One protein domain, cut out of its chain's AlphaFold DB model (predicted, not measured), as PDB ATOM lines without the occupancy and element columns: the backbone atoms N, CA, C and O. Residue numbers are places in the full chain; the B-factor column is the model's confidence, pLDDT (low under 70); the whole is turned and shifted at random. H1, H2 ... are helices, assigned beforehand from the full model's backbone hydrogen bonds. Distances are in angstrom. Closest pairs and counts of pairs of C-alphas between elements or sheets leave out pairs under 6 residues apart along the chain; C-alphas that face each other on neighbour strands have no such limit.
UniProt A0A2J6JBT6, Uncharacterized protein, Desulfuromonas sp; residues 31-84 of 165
ATOM      1  N   ARG A  31     115.456 168.424  97.973       79.94
ATOM      2  CA  ARG A  31     116.044 169.563  98.703       79.94
ATOM      3  C   ARG A  31     115.985 169.346 100.218       79.94
ATOM      4  O   ARG A  31     117.029 169.420 100.857       79.94
ATOM      5  N   GLU A  32     114.810 169.042 100.762       82.06
ATOM      6  CA  GLU A  32     114.625 168.809 102.203       82.06
ATOM      7  C   GLU A  32     115.414 167.590 102.687       82.06
ATOM      8  O   GLU A  32     115.946 167.594 103.793       82.06
ATOM      9  N   LEU A  33     115.541 166.559 101.848       86.12
ATOM     10  CA  LEU A  33     116.295 165.355 102.175       86.12
ATOM     11  C   LEU A  33     117.806 165.616 102.286       86.12
ATOM     12  O   LEU A  33     118.432 165.128 103.227       86.12
ATOM     13  N   LEU A  34     118.398 166.407 101.381       88.06
ATOM     14  CA  LEU A  34     119.801 166.828 101.518       88.06
ATOM     15  C   LEU A  34     120.016 167.667 102.777       88.06
ATOM     16  O   LEU A  34     120.979 167.432 103.511       88.06
ATOM     17  N   ASP A  35     119.105 168.598 103.059       87.75
ATOM     18  CA  ASP A  35     119.216 169.459 104.233       87.75
ATOM     19  C   ASP A  35     119.068 168.662 105.543       87.75
ATOM     20  O   ASP A  35     119.845 168.856 106.478       87.75
ATOM     21  N   ALA A  36     118.173 167.670 105.584       88.88
ATOM     22  CA  ALA A  36     117.973 166.801 106.743       88.88
ATOM     23  C   ALA A  36     119.073 165.738 106.953       88.88
ATOM     24  O   ALA A  36     119.247 165.259 108.079       88.88
ATOM     25  N   ARG A  37     119.782 165.305 105.898       91.50
ATOM     26  CA  ARG A  37     120.715 164.155 105.961       91.50
ATOM     27  C   ARG A  37     122.183 164.483 105.725       91.50
ATOM     28  O   ARG A  37     123.036 163.724 106.184       91.50
ATOM     29  N   CYS A  38     122.487 165.564 105.014       91.38
ATOM     30  CA  CYS A  38     123.842 165.887 104.565       91.38
ATOM     31  C   CYS A  38     124.349 167.225 105.121       91.38
ATOM     32  O   CYS A  38     125.530 167.325 105.469       91.38
ATOM     33  N   SER A  39     123.468 168.221 105.268       91.38
ATOM     34  CA  SER A  39     123.843 169.585 105.685       91.38
ATOM     35  C   SER A  39     124.357 169.700 107.133       91.38
ATOM     36  O   SER A  39     124.920 170.724 107.508       91.38
ATOM     37  N   SER A  40     124.263 168.636 107.939       92.56
ATOM     38  CA  SER A  40     124.880 168.552 109.275       92.56
ATOM     39  C   SER A  40     126.409 168.402 109.258       92.56
ATOM     40  O   SER A  40     127.051 168.613 110.286       92.56
ATOM     41  N   CYS A  41     127.006 168.001 108.130       95.69
ATOM     42  CA  CYS A  41     128.452 167.750 108.001       95.69
ATOM     43  C   CYS A  41     129.063 168.257 106.684       95.69
ATOM     44  O   CYS A  41     130.291 168.340 106.567       95.69
ATOM     45  N   HIS A  42     128.251 168.557 105.670       94.50
ATOM     46  CA  HIS A  42     128.696 168.974 104.339       94.50
ATOM     47  C   HIS A  42     127.908 170.189 103.856       94.50
ATOM     48  O   HIS A  42     126.739 170.334 104.181       94.50
ATOM     49  N   THR A  43     128.523 171.044 103.040       93.38
ATOM     50  CA  THR A  43     127.756 172.042 102.290       93.38
ATOM     51  C   THR A  43     126.989 171.360 101.163       93.38
ATOM     52  O   THR A  43     127.435 170.347 100.612       93.38
ATOM     53  N   ARG A  44     125.846 171.930 100.786       86.44
ATOM     54  CA  ARG A  44     125.010 171.427  99.694       86.44
ATOM     55  C   ARG A  44     125.791 171.329  98.382       86.44
ATOM     56  O   ARG A  44     125.714 170.317  97.694       86.44
ATOM     57  N   GLU A  45     126.600 172.338  98.075       86.62
ATOM     58  CA  GLU A  45     127.400 172.438  96.853       86.62
ATOM     59  C   GLU A  45     128.371 171.261  96.726       86.62
ATOM     60  O   GLU A  45     128.519 170.704  95.642       86.62
ATOM     61  N   ARG A  46     128.982 170.827  97.838       90.75
ATOM     62  CA  ARG A  46     129.875 169.659  97.873       90.75
ATOM     63  C   ARG A  46     129.135 168.367  97.526       90.75
ATOM     64  O   ARG A  46     129.688 167.501  96.852       90.75
ATOM     65  N   VAL A  47     127.899 168.230  98.002       89.62
ATOM     66  CA  VAL A  47     127.060 167.050  97.763       89.62
ATOM     67  C   VAL A  47     126.569 167.031  96.313       89.62
ATOM     68  O   VAL A  47     126.684 166.010  95.638       89.62
ATOM     69  N   GLU A  48     126.128 168.177  95.787       84.06
ATOM     70  CA  GLU A  48     125.751 168.314  94.377       84.06
ATOM     71  C   GLU A  48     126.942 168.121  93.421       84.06
ATOM     72  O   GLU A  48     126.767 167.562  92.341       84.06
ATOM     73  N   GLN A  49     128.150 168.561  93.790       85.62
ATOM     74  CA  GLN A  49     129.369 168.320  93.008       85.62
ATOM     75  C   GLN A  49     129.718 166.831  92.934       85.62
ATOM     76  O   GLN A  49     130.083 166.364  91.859       85.62
ATOM     77  N   ALA A  50     129.558 166.079  94.028       84.00
ATOM     78  CA  ALA A  50     129.786 164.634  94.035       84.00
ATOM     79  C   ALA A  50     128.805 163.879  93.113       84.00
ATOM     80  O   ALA A  50     129.214 162.962  92.404       84.00
ATOM     81  N   ALA A  51     127.534 164.300  93.070       81.62
ATOM     82  CA  ALA A  51     126.561 163.781  92.105       81.62
ATOM     83  C   ALA A  51     126.949 164.141  90.659       81.62
ATOM     84  O   ALA A  51     127.054 163.271  89.798       81.62
ATOM     85  N   LYS A  52     127.257 165.420  90.398       79.19
ATOM     86  CA  LYS A  52     127.654 165.919  89.065       79.19
ATOM     87  C   LYS A  52     128.952 165.298  88.538       79.19
ATOM     88  O   LYS A  52     129.125 165.234  87.326       79.19
ATOM     89  N   SER A  53     129.856 164.835  89.405       81.50
ATOM     90  CA  SER A  53     131.090 164.158  88.990       81.50
ATOM     91  C   SER A  53     130.900 162.679  88.625       81.50
ATOM     92  O   SER A  53     131.891 162.019  88.325       81.50
ATOM     93  N   GLY A  54     129.677 162.135  88.700       72.44
ATOM     94  CA  GLY A  54     129.406 160.716  88.437       72.44
ATOM     95  C   GLY A  54     130.075 159.774  89.443       72.44
ATOM     96  O   GLY A  54     130.417 158.645  89.099       72.44
ATOM     97  N   ALA A  55     130.333 160.248  90.666       73.62
ATOM     98  CA  ALA A  55     130.961 159.434  91.697       73.62
ATOM     99  C   ALA A  55     129.932 158.477  92.318       73.62
ATOM    100  O   ALA A  55     128.846 158.916  92.701       73.62
ATOM    101  N   ASN A  56     130.307 157.197  92.436       82.56
ATOM    102  CA  ASN A  56     129.400 156.104  92.786       82.56
ATOM    103  C   ASN A  56     128.609 156.372  94.081       82.56
ATOM    104  O   ASN A  56     129.183 156.563  95.161       82.56
ATOM    105  N   PHE A  57     127.283 156.377  93.964       84.06
ATOM    106  CA  PHE A  57     126.377 156.745  95.046       84.06
ATOM    107  C   PHE A  57     126.386 155.730  96.196       84.06
ATOM    108  O   PHE A  57     126.383 156.115  97.374       84.06
ATOM    109  N   GLU A  58     126.414 154.434  95.878       83.31
ATOM    110  CA  GLU A  58     126.424 153.368  96.884       83.31
ATOM    111  C   GLU A  58     127.686 153.425  97.755       83.31
ATOM    112  O   GLU A  58     127.595 153.392  98.984       83.31
ATOM    113  N   GLU A  59     128.860 153.603  97.145       87.06
ATOM    114  CA  GLU A  59     130.141 153.702  97.843       87.06
ATOM    115  C   GLU A  59     130.206 154.956  98.732       87.06
ATOM    116  O   GLU A  59     130.596 154.884  99.906       87.06
ATOM    117  N   ILE A  60     129.771 156.110  98.208       90.12
ATOM    118  CA  ILE A  60     129.703 157.363  98.969       90.12
ATOM    119  C   ILE A  60     128.768 157.202 100.168       90.12
ATOM    120  O   ILE A  60     129.155 157.527 101.295       90.12
ATOM    121  N   THR A  61     127.553 156.690  99.966       89.56
ATOM    122  CA  THR A  61     126.576 156.576 101.057       89.56
ATOM    123  C   THR A  61     126.936 155.503 102.070       89.56
ATOM    124  O   THR A  61     126.751 155.746 103.261       89.56
ATOM    125  N   ALA A  62     127.523 154.376 101.663       88.88
ATOM    126  CA  ALA A  62     128.090 153.399 102.591       88.88
ATOM    127  C   ALA A  62     129.162 154.048 103.483       88.88
ATOM    128  O   ALA A  62     129.126 153.912 104.710       88.88
ATOM    129  N   ARG A  63     130.057 154.848 102.887       93.25
ATOM    130  CA  ARG A  63     131.090 155.600 103.610       93.25
ATOM    131  C   ARG A  63     130.500 156.664 104.546       93.25
ATOM    132  O   ARG A  63     131.068 156.900 105.611       93.25
ATOM    133  N   MET A  64     129.384 157.306 104.188       94.62
ATOM    134  CA  MET A  64     128.703 158.274 105.063       94.62
ATOM    135  C   MET A  64     127.954 157.592 106.213       94.62
ATOM    136  O   MET A  64     128.026 158.064 107.346       94.62
ATOM    137  N   VAL A  65     127.300 156.453 105.966       93.56
ATOM    138  CA  VAL A  65     126.655 155.644 107.014       93.56
ATOM    139  C   VAL A  65     127.692 155.132 108.017       93.56
ATOM    140  O   VAL A  65     127.486 155.257 109.221       93.56
ATOM    141  N   GLY A  66     128.861 154.676 107.546       92.31
ATOM    142  CA  GLY A  66     129.998 154.327 108.410       92.31
ATOM    143  C   GLY A  66     130.551 155.498 109.241       92.31
ATOM    144  O   GLY A  66     131.201 155.271 110.256       92.31
ATOM    145  N   LYS A  67     130.259 156.746 108.852       92.69
ATOM    146  CA  LYS A  67     130.570 157.976 109.604       92.69
ATOM    147  C   LYS A  67     129.403 158.491 110.460       92.69
ATOM    148  O   LYS A  67     129.504 159.572 111.029       92.69
ATOM    149  N   GLY A  68     128.308 157.734 110.565       90.19
ATOM    150  CA  GLY A  68     127.155 158.056 111.410       90.19
ATOM    151  C   GLY A  68     125.961 158.696 110.693       90.19
ATOM    152  O   GLY A  68     124.965 158.992 111.354       90.19
ATOM    153  N   ALA A  69     126.002 158.883 109.367       93.19
ATOM    154  CA  ALA A  69     124.834 159.353 108.622       93.19
ATOM    155  C   ALA A  69     123.693 158.322 108.689       93.19
ATOM    156  O   ALA A  69     123.892 157.129 108.453       93.19
ATOM    157  N   ARG A  70     122.473 158.776 108.987       90.81
ATOM    158  CA  ARG A  70     121.288 157.912 109.074       90.81
ATOM    159  C   ARG A  70     120.438 158.074 107.821       90.81
ATOM    160  O   ARG A  70     119.658 159.012 107.734       90.81
ATOM    161  N   LEU A  71     120.609 157.156 106.871       86.81
ATOM    162  CA  LEU A  71     119.837 157.099 105.628       86.81
ATOM    163  C   LEU A  71     118.864 155.917 105.660       86.81
ATOM    164  O   LEU A  71     119.290 154.764 105.770       86.81
ATOM    165  N   THR A  72     117.567 156.201 105.552       84.25
ATOM    166  CA  THR A  72     116.512 155.186 105.414       84.25
ATOM    167  C   THR A  72     116.520 154.543 104.020       84.25
ATOM    168  O   THR A  72     117.280 154.925 103.127       84.25
ATOM    169  N   ARG A  73     115.651 153.546 103.811       77.38
ATOM    170  CA  ARG A  73     115.419 152.949 102.488       77.38
ATOM    171  C   ARG A  73     114.789 153.954 101.512       77.38
ATOM    172  O   ARG A  73     115.236 154.024 100.370       77.38
ATOM    173  N   GLY A  74     113.812 154.740 101.972       78.06
ATOM    174  CA  GLY A  74     113.202 155.822 101.195       78.06
ATOM    175  C   GLY A  74     114.226 156.891 100.817       78.06
ATOM    176  O   GLY A  74     114.350 157.230  99.642       78.06
ATOM    177  N   ASP A  75     115.054 157.316 101.780       84.12
ATOM    178  CA  ASP A  75     116.119 158.301 101.556       84.12
ATOM    179  C   ASP A  75     117.044 157.858 100.409       84.12
ATOM    180  O   ASP A  75     117.302 158.613  99.475       84.12
ATOM    181  N   LYS A  76     117.514 156.603 100.444       83.44
ATOM    182  CA  LYS A  76     118.402 156.043  99.414       83.44
ATOM    183  C   LYS A  76     117.738 155.949  98.039       83.44
ATOM    184  O   LYS A  76     118.416 156.183  97.044       83.44
ATOM    185  N   LYS A  77     116.428 155.674  97.963       77.62
ATOM    186  CA  LYS A  77     115.668 155.655  96.698       77.62
ATOM    187  C   LYS A  77     115.582 157.054  96.068       77.62
ATOM    188  O   LYS A  77     115.817 157.211  94.868       77.62
ATOM    189  N   VAL A  78     115.275 158.072  96.874       81.00
ATOM    190  CA  VAL A  78     115.181 159.470  96.413       81.00
ATOM    191  C   VAL A  78     116.559 159.999  96.002       81.00
ATOM    192  O   VAL A  78     116.696 160.593  94.934       81.00
ATOM    193  N   LEU A  79     117.593 159.732  96.802       84.12
ATOM    194  CA  LEU A  79     118.962 160.154  96.509       84.12
ATOM    195  C   LEU A  79     119.567 159.423  95.299       84.12
ATOM    196  O   LEU A  79     120.187 160.080  94.470       84.12
ATOM    197  N   GLY A  80     119.341 158.115  95.130       80.19
ATOM    198  CA  GLY A  80     119.787 157.379  93.937       80.19
ATOM    199  C   GLY A  80     119.209 157.973  92.650       80.19
ATOM    200  O   GLY A  80     119.941 158.241  91.699       80.19
ATOM    201  N   THR A  81     117.921 158.342  92.675       76.00
ATOM    202  CA  THR A  81     117.262 159.065  91.570       76.00
ATOM    203  C   THR A  81     117.952 160.400  91.247       76.00
ATOM    204  O   THR A  81     118.056 160.767  90.081       76.00
ATOM    205  N   PHE A  82     118.450 161.119  92.258       76.69
ATOM    206  CA  PHE A  82     119.212 162.364  92.083       76.69
ATOM    207  C   PHE A  82     120.654 162.137  91.585       76.69
ATOM    208  O   PHE A  82     121.190 162.989  90.880       76.69
ATOM    209  N   TRP A  83     121.260 160.986  91.890       80.81
ATOM    210  CA  TRP A  83     122.562 160.560  91.349       80.81
ATOM    211  C   TRP A  83     122.487 159.929  89.948       80.81
ATOM    212  O   TRP A  83     123.520 159.745  89.309       80.81
ATOM    213  N   GLY A  84     121.290 159.587  89.462       69.50
ATOM    214  CA  GLY A  84     121.107 158.827  88.220       69.50
ATOM    215  C   GLY A  84     121.367 157.319  88.359       69.50
ATOM    216  O   GLY A  84     121.431 156.619  87.350       69.50
TER     217      GLY A  84
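Overview. This is residues 31 to 84 of the 165 residues of an uncharacterized protein of Desulfuromonas sp (UniProt A0A2J6JBT6). Four short helices stand round the middle of a rounded ball in a ring, H1, H2, H3 and H4 in turn, with few close contacts; the ends of H2 and H4 come together across it. The printed part has 54 residues, with no named strand, and is all helix. It is compact, radius of gyration of the C-alphas 10.1 A, and spans 23 by 21 by 20 A.

Along the chain. H1, residues 31 to 37, is 10.2 A long from C-alpha 31 at (116.044, 169.563, 98.703). H2, residues 44 to 52, is 12.3 A long; H3, residues 57 to 65, 12.0 A. H4, residues 73 to 83, is 15.3 A long, to C-alpha 83 at (122.562, 160.560, 91.349).

Arrangement. H1 is close to but not clearly touching H2, C-alphas of Leu 34 and Arg 44 closest at 7.2 A. H2 and H4 only just touch, with 3 pairs of C-alphas within 8 A, only at their ends, Ala 51 and Trp 83 closest at 5.2 A between C-alphas. H1 and H3 are apart. In H1, H2, H3 and H4 every O i to N i+4 pair is within hydrogen-bond range.

Size, cuts and confidence. The printed part has no cut and no long link. Residue 84 is under pLDDT 70.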